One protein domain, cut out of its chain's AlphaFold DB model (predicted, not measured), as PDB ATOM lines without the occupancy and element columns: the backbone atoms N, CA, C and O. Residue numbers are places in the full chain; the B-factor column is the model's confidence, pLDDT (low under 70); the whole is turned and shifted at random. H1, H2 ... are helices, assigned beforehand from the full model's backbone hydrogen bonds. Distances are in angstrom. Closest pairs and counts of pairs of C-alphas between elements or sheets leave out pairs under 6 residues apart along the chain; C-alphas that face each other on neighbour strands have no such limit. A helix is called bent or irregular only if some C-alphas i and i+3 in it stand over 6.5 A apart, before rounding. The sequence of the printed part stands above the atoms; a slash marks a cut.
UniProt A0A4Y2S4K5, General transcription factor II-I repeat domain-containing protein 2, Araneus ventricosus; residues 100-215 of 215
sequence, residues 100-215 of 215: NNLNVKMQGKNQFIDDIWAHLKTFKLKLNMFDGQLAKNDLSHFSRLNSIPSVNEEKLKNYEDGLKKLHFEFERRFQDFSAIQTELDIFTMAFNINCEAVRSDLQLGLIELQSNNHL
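AT A GLANCE: This is residues 100 to 215 of the 215 residues of the protein "General transcription factor II-I repeat domain-containing protein 2" of Araneus ventricosus (UniProt A0A4Y2S4K5). Two long helices, H2 and H4, run opposite ways as a narrow V, meeting through the second half of H2, with the short H1 folded back along the other part of H2. A loop holding the small H3 joins the two long helices at one end of the rod; beyond H4 the chain steps through the short H5 and H6, near the beginning of H2, to H7 at the other end, which touches no helix. The printed part has 116 residues, with seven named helices in the order H1 to H7 and no named strand; the class is all helix. It is only just loose, close to extended, with a radius of gyration of the C-alphas of 19.8 A, and spans 61 by 28 by 25 A.

IN THESE COORDINATES: H1 is residues 100 to 106, 9.9 A long, beginning at C-alpha 100 at (127.190, 149.612, 141.742). H2, residues 113 to 134, is the longest helix by residues and measures 31.7 A. H3 is residues 143 to 146, 5.0 A. H4, residues 153 to 173, measures 30.1 A and begins at C-alpha 153 at (121.995, 172.829, 129.034). H5 is residues 175 to 179, 6.5 A, and H6 is residues 181 to 188, 10.4 A. H7, residues 200 to 211, measures 17.7 A and ends at C-alpha 211 at (91.687, 127.694, 141.212). H7 is irregular: C-alphas 201 and 204 are 7.4 A apart.

HOW THE PARTS SIT: H1 and H2 form a helical hairpin and touch, with H2 taking part through residues 115 to 123 alone; their closest C-alphas, of Met 106 and Ile 116, are 5.4 A apart. They run opposite ways at a shallow tilt of 27 degrees. H2 touches H4 with residues 124 to 134 alone; the closest C-alphas, of Asp 131 and Glu 160, are 5.0 A apart. These two run opposite ways at a shallow tilt of 21 degrees. H1 and H4 are apart. H3 touches no helix. H5 is close to H2 but not clearly touching, with the closest C-alphas, of Trp 117 and Phe 177, 6.7 A apart. H6 is also close to H2 but not clearly touching; the closest C-alphas, of Asp 114 and Leu 184, are 5.9 A apart, at a steep tilt of 62 degrees, opposite ways. H4 and H5 meet only through their link, as do H5 and H6. H6 and H7 are only just apart, with 8.5 A between their closest C-alphas. Each O i to N i+4 pair is within hydrogen-bond range in H1, H2, H4, H5 and H6; in H7 it is 6 of 8, and H3 is too short for such a pair.

THE WHOLE: The C-alphas farthest apart, of Pro 149 and Leu 204, are 62.2 A apart. The printed part has no cut. The link from H6 to H7, 11 residues, is long. Mean pLDDT of the printed part is 91.2; residues 213 to 215 are under 70, and Leu 215 is the chain's last residue.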
ATOM      1  N   ASN A 100     126.717 150.372 140.589       92.69
ATOM      2  CA  ASN A 100     127.190 149.612 141.742       92.69
ATOM      3  C   ASN A 100     126.017 148.992 142.519       92.69
ATOM      4  O   ASN A 100     126.072 147.817 142.874       92.69
ATOM      5  N   ASN A 101     124.927 149.740 142.719       93.00
ATOM      6  CA  ASN A 101     123.720 149.233 143.374       93.00
ATOM      7  C   ASN A 101     123.067 148.089 142.591       93.00
ATOM      8  O   ASN A 101     122.673 147.090 143.192       93.00
ATOM      9  N   LEU A 102     122.963 148.211 141.263       94.19
ATOM     10  CA  LEU A 102     122.493 147.117 140.412       94.19
ATOM     11  C   LEU A 102     123.400 145.890 140.571       94.19
ATOM     12  O   LEU A 102     122.906 144.786 140.783       94.19
ATOM     13  N   ASN A 103     124.717 146.087 140.519       92.06
ATOM     14  CA  ASN A 103     125.677 144.999 140.635       92.06
ATOM     15  C   ASN A 103     125.575 144.253 141.974       92.06
ATOM     16  O   ASN A 103     125.553 143.027 141.984       92.06
ATOM     17  N   VAL A 104     125.480 144.981 143.091       91.38
ATOM     18  CA  VAL A 104     125.317 144.384 144.428       91.38
ATOM     19  C   VAL A 104     124.044 143.545 144.505       91.38
ATOM     20  O   VAL A 104     124.080 142.455 145.069       91.38
ATOM     21  N   LYS A 105     122.941 144.024 143.919       92.38
ATOM     22  CA  LYS A 105     121.684 143.274 143.876       92.38
ATOM     23  C   LYS A 105     121.824 141.986 143.063       92.38
ATOM     24  O   LYS A 105     121.569 140.919 143.597       92.38
ATOM     25  N   MET A 106     122.336 142.073 141.832       91.69
ATOM     26  CA  MET A 106     122.507 140.899 140.959       91.69
ATOM     27  C   MET A 106     123.482 139.852 141.520       91.69
ATOM     28  O   MET A 106     123.319 138.666 141.261       91.69
ATOM     29  N   GLN A 107     124.507 140.276 142.264       89.75
ATOM     30  CA  GLN A 107     125.498 139.382 142.885       89.75
ATOM     31  C   GLN A 107     125.121 138.969 144.317       89.75
ATOM     32  O   GLN A 107     125.928 138.349 145.016       89.75
ATOM     33  N   GLY A 108     123.926 139.343 144.779       89.38
ATOM     34  CA  GLY A 108     123.417 138.961 146.086       89.38
ATOM     35  C   GLY A 108     123.306 137.444 146.237       89.38
ATOM     36  O   GLY A 108     123.243 136.690 145.268       89.38
ATOM     37  N   LYS A 109     123.271 136.972 147.485       89.75
ATOM     38  CA  LYS A 109     122.937 135.567 147.752       89.75
ATOM     39  C   LYS A 109     121.462 135.326 147.426       89.75
ATOM     40  O   LYS A 109     120.649 136.222 147.629       89.75
ATOM     41  N   ASN A 110     121.136 134.103 147.009       91.25
ATOM     42  CA  ASN A 110     119.764 133.661 146.739       91.25
ATOM     43  C   ASN A 110     119.048 134.525 145.685       91.25
ATOM     44  O   ASN A 110     117.896 134.887 145.870       91.25
ATOM     45  N   GLN A 111     119.759 134.896 144.619       93.62
ATOM     46  CA  GLN A 111     119.174 135.583 143.470       93.62
ATOM     47  C   GLN A 111     118.716 134.550 142.448       93.62
ATOM     48  O   GLN A 111     119.548 133.818 141.898       93.62
ATOM     49  N   PHE A 112     117.411 134.490 142.200       92.56
ATOM     50  CA  PHE A 112     116.864 133.731 141.088       92.56
ATOM     51  C   PHE A 112     116.922 134.548 139.792       92.56
ATOM     52  O   PHE A 112     117.224 135.745 139.775       92.56
ATOM     53  N   ILE A 113     116.696 133.878 138.665       92.38
ATOM     54  CA  ILE A 113     116.781 134.510 137.344       92.38
ATOM     55  C   ILE A 113     115.741 135.630 137.179       92.38
ATOM     56  O   ILE A 113     116.035 136.664 136.577       92.38
ATOM     57  N   ASP A 114     114.560 135.469 137.766       92.06
ATOM     58  CA  ASP A 114     113.500 136.470 137.806       92.06
ATOM     59  C   ASP A 114     113.854 137.673 138.694       92.06
ATOM     60  O   ASP A 114     113.598 138.808 138.283       92.06
ATOM     61  N   ASP A 115     114.536 137.469 139.829       93.81
ATOM     62  CA  ASP A 115     115.062 138.566 140.658       93.81
ATOM     63  C   ASP A 115     116.053 139.426 139.866       93.81
ATOM     64  O   ASP A 115     115.927 140.657 139.785       93.81
ATOM     65  N   ILE A 116     117.027 138.768 139.223       94.44
ATOM     66  CA  ILE A 116     118.034 139.424 138.378       94.44
ATOM     67  C   ILE A 116     117.330 140.228 137.285       94.44
ATOM     68  O   ILE A 116     117.668 141.393 137.039       94.44
ATOM     69  N   TRP A 117     116.312 139.641 136.660       94.44
ATOM     70  CA  TRP A 117     115.558 140.312 135.619       94.44
ATOM     71  C   TRP A 117     114.757 141.513 136.126       94.44
ATOM     72  O   TRP A 117     114.775 142.580 135.507       94.44
ATOM     73  N   ALA A 118     114.100 141.391 137.277       94.50
ATOM     74  CA  ALA A 118     113.387 142.489 137.916       94.50
ATOM     75  C   ALA A 118     114.335 143.649 138.265       94.50
ATOM     76  O   ALA A 118     113.995 144.825 138.066       94.50
ATOM     77  N   HIS A 119     115.551 143.346 138.724       95.88
ATOM     78  CA  HIS A 119     116.590 144.342 138.986       95.88
ATOM     79  C   HIS A 119     117.042 145.063 137.710       95.88
ATOM     80  O   HIS A 119     117.135 146.296 137.713       95.88
ATOM     81  N   LEU A 120     117.246 144.329 136.613       95.62
ATOM     82  CA  LEU A 120     117.575 144.894 135.301       95.62
ATOM     83  C   LEU A 120     116.440 145.773 134.754       95.62
ATOM     84  O   LEU A 120     116.698 146.906 134.340       95.62
ATOM     85  N   LYS A 121     115.184 145.306 134.813       94.88
ATOM     86  CA  LYS A 121     113.996 146.091 134.427       94.88
ATOM     87  C   LYS A 121     113.910 147.388 135.230       94.88
ATOM     88  O   LYS A 121     113.785 148.465 134.650       94.88
ATOM     89  N   THR A 122     114.074 147.303 136.549       96.62
ATOM     90  CA  THR A 122     114.073 148.475 137.436       96.62
ATOM     91  C   THR A 122     115.174 149.468 137.065       96.62
ATOM     92  O   THR A 122     114.939 150.675 137.042       96.62
ATOM     93  N   PHE A 123     116.385 148.987 136.779       96.81
ATOM     94  CA  PHE A 123     117.494 149.855 136.396       96.81
ATOM     95  C   PHE A 123     117.254 150.542 135.045       96.81
ATOM     96  O   PHE A 123     117.446 151.752 134.950       96.81
ATOM     97  N   LYS A 124     116.752 149.817 134.036       96.25
ATOM     98  CA  LYS A 124     116.368 150.399 132.738       96.25
ATOM     99  C   LYS A 124     115.300 151.487 132.886       96.25
ATOM    100  O   LYS A 124     115.467 152.580 132.356       96.25
ATOM    101  N   LEU A 125     114.256 151.234 133.680       96.62
ATOM    102  CA  LEU A 125     113.218 152.232 133.967       96.62
ATOM    103  C   LEU A 125     113.793 153.491 134.625       96.62
ATOM    104  O   LEU A 125     113.424 154.601 134.250       96.62
ATOM    105  N   LYS A 126     114.738 153.331 135.559       96.88
ATOM    106  CA  LYS A 126     115.450 154.466 136.157       96.88
ATOM    107  C   LYS A 126     116.245 155.255 135.119       96.88
ATOM    108  O   LYS A 126     116.166 156.475 135.144       96.88
ATOM    109  N   LEU A 127     116.965 154.594 134.209       96.81
ATOM    110  CA  LEU A 127     117.693 155.283 133.135       96.81
ATOM    111  C   LEU A 127     116.754 156.114 132.250       96.81
ATOM    112  O   LEU A 127     117.056 157.277 132.013       96.81
ATOM    113  N   ASN A 128     115.606 155.566 131.837       96.00
ATOM    114  CA  ASN A 128     114.612 156.305 131.042       96.00
ATOM    115  C   ASN A 128     113.990 157.476 131.809       96.00
ATOM    116  O   ASN A 128     113.731 158.535 131.244       96.00
ATOM    117  N   MET A 129     113.749 157.303 133.108       96.62
ATOM    118  CA  MET A 129     113.268 158.394 133.953       96.62
ATOM    119  C   MET A 129     114.314 159.512 134.047       96.62
ATOM    120  O   MET A 129     113.983 160.673 133.839       96.62
ATOM    121  N   PHE A 130     115.571 159.161 134.324       96.44
ATOM    122  CA  PHE A 130     116.687 160.103 134.400       96.44
ATOM    123  C   PHE A 130     116.906 160.843 133.079       96.44
ATOM    124  O   PHE A 130     117.120 162.051 133.091       96.44
ATOM    125  N   ASP A 131     116.798 160.139 131.955       95.06
ATOM    126  CA  ASP A 131     116.814 160.706 130.607       95.06
ATOM    127  C   ASP A 131     115.736 161.789 130.433       95.06
ATOM    128  O   ASP A 131     116.037 162.951 130.158       95.06
ATOM    129  N   GLY A 132     114.476 161.444 130.719       95.38
ATOM    130  CA  GLY A 132     113.355 162.379 130.622       95.38
ATOM    131  C   GLY A 132     113.427 163.558 131.599       95.38
ATOM    132  O   GLY A 132     112.863 164.616 131.316       95.38
ATOM    133  N   GLN A 133     114.106 163.396 132.737       95.00
ATOM    134  CA  GLN A 133     114.370 164.483 133.679       95.00
ATOM    135  C   GLN A 133     115.434 165.443 133.152       95.00
ATOM    136  O   GLN A 133     115.195 166.649 133.125       95.00
ATOM    137  N   LEU A 134     116.562 164.924 132.660       94.38
ATOM    138  CA  LEU A 134     117.622 165.751 132.079       94.38
ATOM    139  C   LEU A 134     117.125 166.537 130.860       94.38
ATOM    140  O   LEU A 134     117.418 167.724 130.764       94.38
ATOM    141  N   ALA A 135     116.293 165.931 130.007       93.44
ATOM    142  CA  ALA A 135     115.671 166.606 128.863       93.44
ATOM    143  C   ALA A 135     114.763 167.790 129.262       93.44
ATOM    144  O   ALA A 135     114.505 168.686 128.457       93.44
ATOM    145  N   LYS A 136     114.254 167.795 130.500       93.88
ATOM    146  CA  LYS A 136     113.420 168.866 131.074       93.88
ATOM    147  C   LYS A 136     114.206 169.796 132.000       93.88
ATOM    148  O   LYS A 136     113.593 170.623 132.671       93.88
ATOM    149  N   ASN A 137     115.528 169.637 132.076       91.81
ATOM    150  CA  ASN A 137     116.392 170.299 133.052       91.81
ATOM    151  C   ASN A 137     115.951 170.067 134.517       91.81
ATOM    152  O   ASN A 137     116.228 170.880 135.398       91.81
ATOM    153  N   ASP A 138     115.264 168.953 134.797       92.94
ATOM    154  CA  ASP A 138     114.860 168.555 136.145       92.94
ATOM    155  C   ASP A 138     116.014 167.822 136.843       92.94
ATOM    156  O   ASP A 138     116.367 166.690 136.505       92.94
ATOM    157  N   LEU A 139     116.597 168.470 137.852       92.19
ATOM    158  CA  LEU A 139     117.701 167.925 138.644       92.19
ATOM    159  C   LEU A 139     117.257 167.366 140.006       92.19
ATOM    160  O   LEU A 139     118.101 167.124 140.871       92.19
ATOM    161  N   SER A 140     115.959 167.119 140.210       90.50
ATOM    162  CA  SER A 140     115.391 166.637 141.483       90.50
ATOM    163  C   SER A 140     116.050 165.360 142.019       90.50
ATOM    164  O   SER A 140     116.246 165.221 143.228       90.50
ATOM    165  N   HIS A 141     116.453 164.441 141.138       91.31
ATOM    166  CA  HIS A 141     117.178 163.220 141.512       91.31
ATOM    167  C   HIS A 141     118.702 163.332 141.383       91.31
ATOM    168  O   HIS A 141     119.420 162.398 141.735       91.31
ATOM    169  N   PHE A 142     119.218 164.485 140.962       91.62
ATOM    170  CA  PHE A 142     120.641 164.741 140.763       91.62
ATOM    171  C   PHE A 142     121.163 165.777 141.765       91.62
ATOM    172  O   PHE A 142     121.752 166.780 141.376       91.62
ATOM    173  N   SER A 143     120.993 165.529 143.067       90.69
ATOM    174  CA  SER A 143     121.343 166.487 144.136       90.69
ATOM    175  C   SER A 143     122.763 167.064 144.031       90.69
ATOM    176  O   SER A 143     122.944 168.271 144.166       90.69
ATOM    177  N   ARG A 144     123.768 166.230 143.716       90.75
ATOM    178  CA  ARG A 144     125.162 166.673 143.499       90.75
ATOM    179  C   ARG A 144     125.293 167.606 142.299       90.75
ATOM    180  O   ARG A 144     126.009 168.594 142.374       90.75
ATOM    181  N   LEU A 145     124.592 167.307 141.208       90.94
ATOM    182  CA  LEU A 145     124.610 168.140 140.007       90.94
ATOM    183  C   LEU A 145     123.874 169.463 140.261       90.94
ATOM    184  O   LEU A 145     124.361 170.512 139.869       90.94
ATOM    185  N   ASN A 146     122.764 169.413 141.002       90.12
ATOM    186  CA  ASN A 146     121.985 170.581 141.406       90.12
ATOM    187  C   ASN A 146     122.742 171.506 142.379       90.12
ATOM    188  O   ASN A 146     122.462 172.696 142.442       90.12
ATOM    189  N   SER A 147     123.706 170.971 143.142       87.44
ATOM    190  CA  SER A 147     124.564 171.776 144.026       87.44
ATOM    191  C   SER A 147     125.649 172.572 143.293       87.44
ATOM    192  O   SER A 147     126.294 173.419 143.906       87.44
ATOM    193  N   ILE A 148     125.872 172.308 142.002       86.31
ATOM    194  CA  ILE A 148     126.901 172.987 141.217       86.31
ATOM    195  C   ILE A 148     126.290 174.235 140.566       86.31
ATOM    196  O   ILE A 148     125.277 174.126 139.871       86.31
ATOM    197  N   PRO A 149     126.898 175.422 140.737       77.69
ATOM    198  CA  PRO A 149     126.394 176.640 140.120       77.69
ATOM    199  C   PRO A 149     126.524 176.572 138.591       77.69
ATOM    200  O   PRO A 149     127.626 176.462 138.066       77.69
ATOM    201  N   SER A 150     125.397 176.706 137.882       71.56
ATOM    202  CA  SER A 150     125.313 176.830 136.414       71.56
ATOM    203  C   SER A 150     125.770 175.596 135.617       71.56
ATOM    204  O   SER A 150     126.785 175.606 134.916       71.56
ATOM    205  N   VAL A 151     124.983 174.516 135.670       77.56
ATOM    206  CA  VAL A 151     125.146 173.394 134.734       77.56
ATOM    207  C   VAL A 151     124.570 173.798 133.374       77.56
ATOM    208  O   VAL A 151     123.371 174.016 133.245       77.56
ATOM    209  N   ASN A 152     125.428 173.904 132.359       83.19
ATOM    210  CA  ASN A 152     125.028 174.251 130.991       83.19
ATOM    211  C   ASN A 152     124.057 173.200 130.402       83.19
ATOM    212  O   ASN A 152     124.318 171.997 130.494       83.19
ATOM    213  N   GLU A 153     122.984 173.655 129.746       86.56
ATOM    214  CA  GLU A 153     121.995 172.829 129.034       86.56
ATOM    215  C   GLU A 153     122.640 171.872 128.022       86.56
ATOM    216  O   GLU A 153     122.256 170.706 127.928       86.56
ATOM    217  N   GLU A 154     123.686 172.310 127.318       89.69
ATOM    218  CA  GLU A 154     124.429 171.457 126.382       89.69
ATOM    219  C   GLU A 154     125.016 170.221 127.083       89.69
ATOM    220  O   GLU A 154     125.067 169.123 126.527       89.69
ATOM    221  N   LYS A 155     125.428 170.365 128.346       88.94
ATOM    222  CA  LYS A 155     125.978 169.253 129.126       88.94
ATOM    223  C   LYS A 155     124.890 168.320 129.615       88.94
ATOM    224  O   LYS A 155     125.107 167.112 129.588       88.94
ATOM    225  N   LEU A 156     123.742 168.860 130.021       92.69
ATOM    226  CA  LEU A 156     122.579 168.044 130.366       92.69
ATOM    227  C   LEU A 156     122.165 167.181 129.173       92.69
ATOM    228  O   LEU A 156     121.983 165.979 129.344       92.69
ATOM    229  N   LYS A 157     122.184 167.745 127.960       93.56
ATOM    230  CA  LYS A 157     121.964 167.000 126.715       93.56
ATOM    231  C   LYS A 157     123.032 165.930 126.450       93.56
ATOM    232  O   LYS A 157     122.719 164.805 126.076       93.56
ATOM    233  N   ASN A 158     124.307 166.230 126.702       93.38
ATOM    234  CA  ASN A 158     125.373 165.225 126.590       93.38
ATOM    235  C   ASN A 158     125.208 164.075 127.605       93.38
ATOM    236  O   ASN A 158     125.559 162.926 127.314       93.38
ATOM    237  N   TYR A 159     124.703 164.373 128.804       94.81
ATOM    238  CA  TYR A 159     124.399 163.379 129.832       94.81
ATOM    239  C   TYR A 159     123.185 162.531 129.447       94.81
ATOM    240  O   TYR A 159     123.276 161.306 129.515       94.81
ATOM    241  N   GLU A 160     122.113 163.170 128.977       95.38
ATOM    242  CA  GLU A 160     120.919 162.558 128.381       95.38
ATOM    243  C   GLU A 160     121.311 161.544 127.289       95.38
ATOM    244  O   GLU A 160     121.058 160.344 127.419       95.38
ATOM    245  N   ASP A 161     122.072 161.974 126.278       95.44
ATOM    246  CA  ASP A 161     122.557 161.101 125.200       95.44
ATOM    247  C   ASP A 161     123.394 159.920 125.722       95.44
ATOM    248  O   ASP A 161     123.355 158.811 125.175       95.44
ATOM    249  N   GLY A 162     124.168 160.144 126.787       94.69
ATOM    250  CA  GLY A 162     124.912 159.097 127.480       94.69
ATOM    251  C   GLY A 162     124.001 158.056 128.137       94.69
ATOM    252  O   GLY A 162     124.272 156.856 128.022       94.69
ATOM    253  N   LEU A 163     122.919 158.493 128.787       96.56
ATOM    254  CA  LEU A 163     121.929 157.606 129.403       96.56
ATOM    255  C   LEU A 163     121.155 156.808 128.353       96.56
ATOM    256  O   LEU A 163     121.015 155.598 128.531       96.56
ATOM    257  N   LYS A 164     120.746 157.425 127.236       96.44
ATOM    258  CA  LYS A 164     120.079 156.720 126.123       96.44
ATOM    259  C   LYS A 164     120.948 155.612 125.543       96.44
ATOM    260  O   LYS A 164     120.490 154.483 125.369       96.44
ATOM    261  N   LYS A 165     122.228 155.908 125.291       96.50
ATOM    262  CA  LYS A 165     123.193 154.907 124.805       96.50
ATOM    263  C   LYS A 165     123.360 153.769 125.803       96.50
ATOM    264  O   LYS A 165     123.363 152.609 125.403       96.50
ATOM    265  N   LEU A 166     123.471 154.083 127.095       95.81
ATOM    266  CA  LEU A 166     123.578 153.058 128.128       95.81
ATOM    267  C   LEU A 166     122.313 152.199 128.212       95.81
ATOM    268  O   LEU A 166     122.420 150.980 128.287       95.81
ATOM    269  N   HIS A 167     121.131 152.813 128.173       96.94
ATOM    270  CA  HIS A 167     119.859 152.098 128.171       96.94
ATOM    271  C   HIS A 167     119.786 151.112 127.000       96.94
ATOM    272  O   HIS A 167     119.544 149.926 127.218       96.94
ATOM    273  N   PHE A 168     120.098 151.576 125.788       96.81
ATOM    274  CA  PHE A 168     120.142 150.735 124.592       96.81
ATOM    275  C   PHE A 168     121.135 149.570 124.727       96.81
ATOM    276  O   PHE A 168     120.833 148.437 124.360       96.81
ATOM    277  N   GLU A 169     122.315 149.814 125.301       96.75
ATOM    278  CA  GLU A 169     123.294 148.755 125.563       96.75
ATOM    279  C   GLU A 169     122.766 147.697 126.544       96.75
ATOM    280  O   GLU A 169     122.990 146.504 126.334       96.75
ATOM    281  N   PHE A 170     122.018 148.103 127.573       95.44
ATOM    282  CA  PHE A 170     121.341 147.170 128.476       95.44
ATOM    283  C   PHE A 170     120.232 146.381 127.769       95.44
ATOM    284  O   PHE A 170     120.122 145.175 127.983       95.44
ATOM    285  N   GLU A 171     119.432 147.017 126.913       95.00
ATOM    286  CA  GLU A 171     118.420 146.312 126.115       95.00
ATOM    287  C   GLU A 171     119.050 145.263 125.205       95.00
ATOM    288  O   GLU A 171     118.631 144.108 125.219       95.00
ATOM    289  N   ARG A 172     120.103 145.643 124.479       96.38
ATOM    290  CA  ARG A 172     120.826 144.739 123.587       96.38
ATOM    291  C   ARG A 172     121.481 143.591 124.351       96.38
ATOM    292  O   ARG A 172     121.439 142.448 123.905       96.38
ATOM    293  N   ARG A 173     122.127 143.888 125.484       95.62
ATOM    294  CA  ARG A 173     122.887 142.897 126.259       95.62
ATOM    295  C   ARG A 173     121.994 141.852 126.922       95.62
ATOM    296  O   ARG A 173     122.432 140.713 127.020       95.62
ATOM    297  N   PHE A 174     120.802 142.246 127.367       94.31
ATOM    298  CA  PHE A 174     119.870 141.403 128.125       94.31
ATOM    299  C   PHE A 174     118.574 141.119 127.346       94.31
ATOM    300  O   PHE A 174     117.496 140.996 127.928       94.31
ATOM    301  N   GLN A 175     118.657 141.068 126.014       94.94
ATOM    302  CA  GLN A 175     117.513 140.779 125.141       94.94
ATOM    303  C   GLN A 175     116.963 139.353 125.325       94.94
ATOM    304  O   GLN A 175     115.786 139.103 125.093       94.94
ATOM    305  N   ASP A 176     117.816 138.430 125.757       94.06
ATOM    306  CA  ASP A 176     117.499 137.039 126.077       94.06
ATOM    307  C   ASP A 176     116.511 136.929 127.240       94.06
ATOM    308  O   ASP A 176     115.551 136.169 127.154       94.06
ATOM    309  N   PHE A 177     116.671 137.754 128.276       93.00
ATOM    310  CA  PHE A 177     115.698 137.842 129.365       93.00
ATOM    311  C   PHE A 177     114.322 138.316 128.890       93.00
ATOM    312  O   PHE A 177     113.301 137.819 129.359       93.00
ATOM    313  N   SER A 178     114.282 139.251 127.936       90.62
ATOM    314  CA  SER A 178     113.022 139.679 127.319       90.62
ATOM    315  C   SER A 178     112.364 138.542 126.529       90.62
ATOM    316  O   SER A 178     111.141 138.454 126.506       90.62
ATOM    317  N   ALA A 179     113.158 137.667 125.903       91.00
ATOM    318  CA  ALA A 179     112.650 136.536 125.129       91.00
ATOM    319  C   ALA A 179     111.986 135.456 125.999       91.00
ATOM    320  O   ALA A 179     111.101 134.763 125.509       91.00
ATOM    321  N   ILE A 180     112.384 135.342 127.271       91.38
ATOM    322  CA  ILE A 180     111.814 134.396 128.249       91.38
ATOM    323  C   ILE A 180     110.865 135.068 129.254       91.38
ATOM    324  O   ILE A 180     110.575 134.517 130.316       91.38
ATOM    325  N   GLN A 181     110.419 136.297 128.971       90.75
ATOM    326  CA  GLN A 181     109.593 137.084 129.891       90.75
ATOM    327  C   GLN A 181     108.332 136.324 130.316       90.75
ATOM    328  O   GLN A 181     107.998 136.337 131.497       90.75
ATOM    329  N   THR A 182     107.658 135.654 129.380       89.25
ATOM    330  CA  THR A 182     106.419 134.916 129.655       89.25
ATOM    331  C   THR A 182     106.658 133.779 130.644       89.25
ATOM    332  O   THR A 182     105.900 133.630 131.597       89.25
ATOM    333  N   GLU A 183     107.727 133.002 130.472       90.19
ATOM    334  CA  GLU A 183     108.097 131.918 131.382       90.19
ATOM    335  C   GLU A 183     108.429 132.438 132.786       90.19
ATOM    336  O   GLU A 183     108.010 131.846 133.782       90.19
ATOM    337  N   LEU A 184     109.138 133.570 132.875       91.12
ATOM    338  CA  LEU A 184     109.433 134.222 134.154       91.12
ATOM    339  C   LEU A 184     108.161 134.734 134.839       91.12
ATOM    340  O   LEU A 184     108.028 134.625 136.059       91.12
ATOM    341  N   ASP A 185     107.210 135.257 134.071       89.88
ATOM    342  CA  ASP A 185     105.942 135.739 134.612       89.88
ATOM    343  C   ASP A 185     105.057 134.567 135.078       89.88
ATOM    344  O   ASP A 185     104.399 134.685 136.108       89.88
ATOM    345  N   ILE A 186     105.085 133.409 134.400       90.25
ATOM    346  CA  ILE A 186     104.407 132.179 134.867       90.25
ATOM    347  C   ILE A 186     104.970 131.751 136.216       90.25
ATOM    348  O   ILE A 186     104.207 131.415 137.119       90.25
ATOM    349  N   PHE A 187     106.290 131.794 136.372       88.31
ATOM    350  CA  PHE A 187     106.945 131.423 137.619       88.31
ATOM    351  C   PHE A 187     106.629 132.393 138.769       88.31
ATOM    352  O   PHE A 187     106.335 131.960 139.881       88.31
ATOM    353  N   THR A 188     106.664 133.702 138.511       88.75
ATOM    354  CA  THR A 188     106.566 134.731 139.565       88.75
ATOM    355  C   THR A 188     105.151 135.220 139.845       88.75
ATOM    356  O   THR A 188     104.846 135.660 140.953       88.75
ATOM    357  N   MET A 189     104.279 135.173 138.843       88.69
ATOM    358  CA  MET A 189     102.946 135.772 138.860       88.69
ATOM    359  C   MET A 189     101.901 134.789 138.326       88.69
ATOM    360  O   MET A 189     100.937 135.204 137.681       88.69
ATOM    361  N   ALA A 190     102.061 133.495 138.638       86.44
ATOM    362  CA  ALA A 190     101.179 132.412 138.195       86.44
ATOM    363  C   ALA A 190      99.683 132.739 138.351       86.44
ATOM    364  O   ALA A 190      98.895 132.414 137.475       86.44
ATOM    365  N   PHE A 191      99.296 133.435 139.426       88.56
ATOM    366  CA  PHE A 191      97.905 133.803 139.724       88.56
ATOM    367  C   PHE A 191      97.371 135.029 138.970       88.56
ATOM    368  O   PHE A 191      96.164 135.239 138.930       88.56
ATOM    369  N   ASN A 192      98.250 135.829 138.366       88.44
ATOM    370  CA  ASN A 192      97.889 137.066 137.666       88.44
ATOM    371  C   ASN A 192      98.061 136.962 136.143       88.44
ATOM    372  O   ASN A 192      97.840 137.942 135.432       88.44
ATOM    373  N   ILE A 193      98.474 135.799 135.633       89.62
ATOM    374  CA  ILE A 193      98.642 135.569 134.201       89.62
ATOM    375  C   ILE A 193      97.337 135.136 133.544       89.62
ATOM    376  O   ILE A 193      96.594 134.304 134.064       89.62
ATOM    377  N   ASN A 194      97.121 135.648 132.331       89.62
ATOM    378  CA  ASN A 194      96.095 135.132 131.440       89.62
ATOM    379  C   ASN A 194      96.490 133.735 130.922       89.62
ATOM    380  O   ASN A 194      97.417 133.613 130.120       89.62
ATOM    381  N   CYS A 195      95.746 132.704 131.335       88.38
ATOM    382  CA  CYS A 195      95.949 131.319 130.904       88.38
ATOM    383  C   CYS A 195      95.859 131.131 129.382       88.38
ATOM    384  O   CYS A 195      96.503 130.242 128.842       88.38
ATOM    385  N   GLU A 196      95.117 131.964 128.656       88.50
ATOM    386  CA  GLU A 196      95.023 131.845 127.194       88.50
ATOM    387  C   GLU A 196      96.285 132.348 126.476       88.50
ATOM    388  O   GLU A 196      96.551 131.961 125.339       88.50
ATOM    389  N   ALA A 197      97.081 133.195 127.138       87.00
ATOM    390  CA  ALA A 197      98.286 133.799 126.571       87.00
ATOM    391  C   ALA A 197      99.548 132.934 126.751       87.00
ATOM    392  O   ALA A 197     100.602 133.279 126.214       87.00
ATOM    393  N   VAL A 198      99.463 131.828 127.500       89.44
ATOM    394  CA  VAL A 198     100.586 130.900 127.704       89.44
ATOM    395  C   VAL A 198     100.530 129.729 126.726       89.44
ATOM    396  O   VAL A 198      99.504 129.463 126.095       89.44
ATOM    397  N   ARG A 199     101.648 129.006 126.604       91.50
ATOM    398  CA  ARG A 199     101.746 127.809 125.759       91.50
ATOM    399  C   ARG A 199     100.680 126.775 126.137       91.50
ATOM    400  O   ARG A 199     100.425 126.555 127.319       91.50
ATOM    401  N   SER A 200     100.105 126.117 125.130       92.56
ATOM    402  CA  SER A 200      98.971 125.190 125.281       92.56
ATOM    403  C   SER A 200      99.222 124.052 126.275       92.56
ATOM    404  O   SER A 200      98.301 123.635 126.969       92.56
ATOM    405  N   ASP A 201     100.466 123.584 126.391       93.31
ATOM    406  CA  ASP A 201     100.873 122.522 127.314       93.31
ATOM    407  C   ASP A 201     100.819 122.928 128.796       93.31
ATOM    408  O   ASP A 201     100.765 122.056 129.661       93.31
ATOM    409  N   LEU A 202     100.791 124.229 129.100       91.38
ATOM    410  CA  LEU A 202     100.774 124.756 130.470       91.38
ATOM    411  C   LEU A 202      99.397 125.271 130.912       91.38
ATOM    412  O   LEU A 202      99.187 125.475 132.106       91.38
ATOM    413  N   GLN A 203      98.456 125.472 129.983       93.81
ATOM    414  CA  GLN A 203      97.188 126.164 130.260       93.81
ATOM    415  C   GLN A 203      96.337 125.444 131.311       93.81
ATOM    416  O   GLN A 203      95.912 126.065 132.281       93.81
ATOM    417  N   LEU A 204      96.118 124.133 131.154       93.06
ATOM    418  CA  LEU A 204      95.293 123.352 132.087       93.06
ATOM    419  C   LEU A 204      95.903 123.319 133.493       93.06
ATOM    420  O   LEU A 204      95.206 123.591 134.467       93.06
ATOM    421  N   GLY A 205      97.213 123.068 133.594       91.00
ATOM    422  CA  GLY A 205      97.912 123.061 134.880       91.00
ATOM    423  C   GLY A 205      97.886 124.426 135.570       91.00
ATOM    424  O   GLY A 205      97.769 124.497 136.792       91.00
ATOM    425  N   LEU A 206      97.933 125.518 134.799       91.12
ATOM    426  CA  LEU A 206      97.818 126.867 135.343       91.12
ATOM    427  C   LEU A 206      96.398 127.163 135.848       91.12
ATOM    428  O   LEU A 206      96.263 127.711 136.936       91.12
ATOM    429  N   ILE A 207      95.350 126.750 135.124       91.81
ATOM    430  CA  ILE A 207      93.949 126.894 135.566       91.81
ATOM    431  C   ILE A 207      93.717 126.152 136.889       91.81
ATOM    432  O   ILE A 207      93.096 126.697 137.808       91.81
ATOM    433  N   GLU A 208      94.230 124.925 136.999       91.88
ATOM    434  CA  GLU A 208      94.153 124.129 138.227       91.88
ATOM    435  C   GLU A 208      94.887 124.813 139.385       91.88
ATOM    436  O   GLU A 208      94.326 124.947 140.474       91.88
ATOM    437  N   LEU A 209      96.107 125.306 139.142       90.56
ATOM    438  CA  LEU A 209      96.894 126.037 140.134       90.56
ATOM    439  C   LEU A 209      96.175 127.309 140.607       90.56
ATOM    440  O   LEU A 209      96.089 127.543 141.810       90.56
ATOM    441  N   GLN A 210      95.630 128.102 139.680       90.75
ATOM    442  CA  GLN A 210      94.928 129.359 139.964       90.75
ATOM    443  C   GLN A 210      93.627 129.160 140.750       90.75
ATOM    444  O   GLN A 210      93.238 130.028 141.527       90.75
ATOM    445  N   SER A 211      92.960 128.021 140.555       87.88
ATOM    446  CA  SER A 211      91.687 127.694 141.212       87.88
ATOM    447  C   SER A 211      91.866 127.020 142.578       87.88
ATOM    448  O   SER A 211      90.883 126.773 143.282       87.88
ATOM    449  N   ASN A 212      93.102 126.687 142.961       82.44
ATOM    450  CA  ASN A 212      93.385 125.971 144.196       82.44
ATOM    451  C   ASN A 212      93.380 126.922 145.406       82.44
ATOM    452  O   ASN A 212      94.368 127.586 145.711       82.44
ATOM    453  N   ASN A 213      92.257 126.949 146.124       68.50
ATOM    454  CA  ASN A 213      92.040 127.794 147.306       68.50
ATOM    455  C   ASN A 213      92.628 127.216 148.615       68.50
ATOM    456  O   ASN A 213      92.271 127.687 149.695       68.50
ATOM    457  N   HIS A 214      93.471 126.177 148.555       66.31
ATOM    458  CA  HIS A 214      94.002 125.468 149.733       66.31
ATOM    459  C   HIS A 214      95.486 125.748 150.044       66.31
ATOM    460  O   HIS A 214      96.137 124.914 150.673       66.31
ATOM    461  N   LEU A 215      96.025 126.891 149.610       56.19
ATOM    462  CA  LEU A 215      97.398 127.325 149.914       56.19
ATOM    463  C   LEU A 215      97.532 127.975 151.297       56.19
ATOM    464  O   LEU A 215      96.652 128.788 151.660       56.19
TER     465      LEU A 215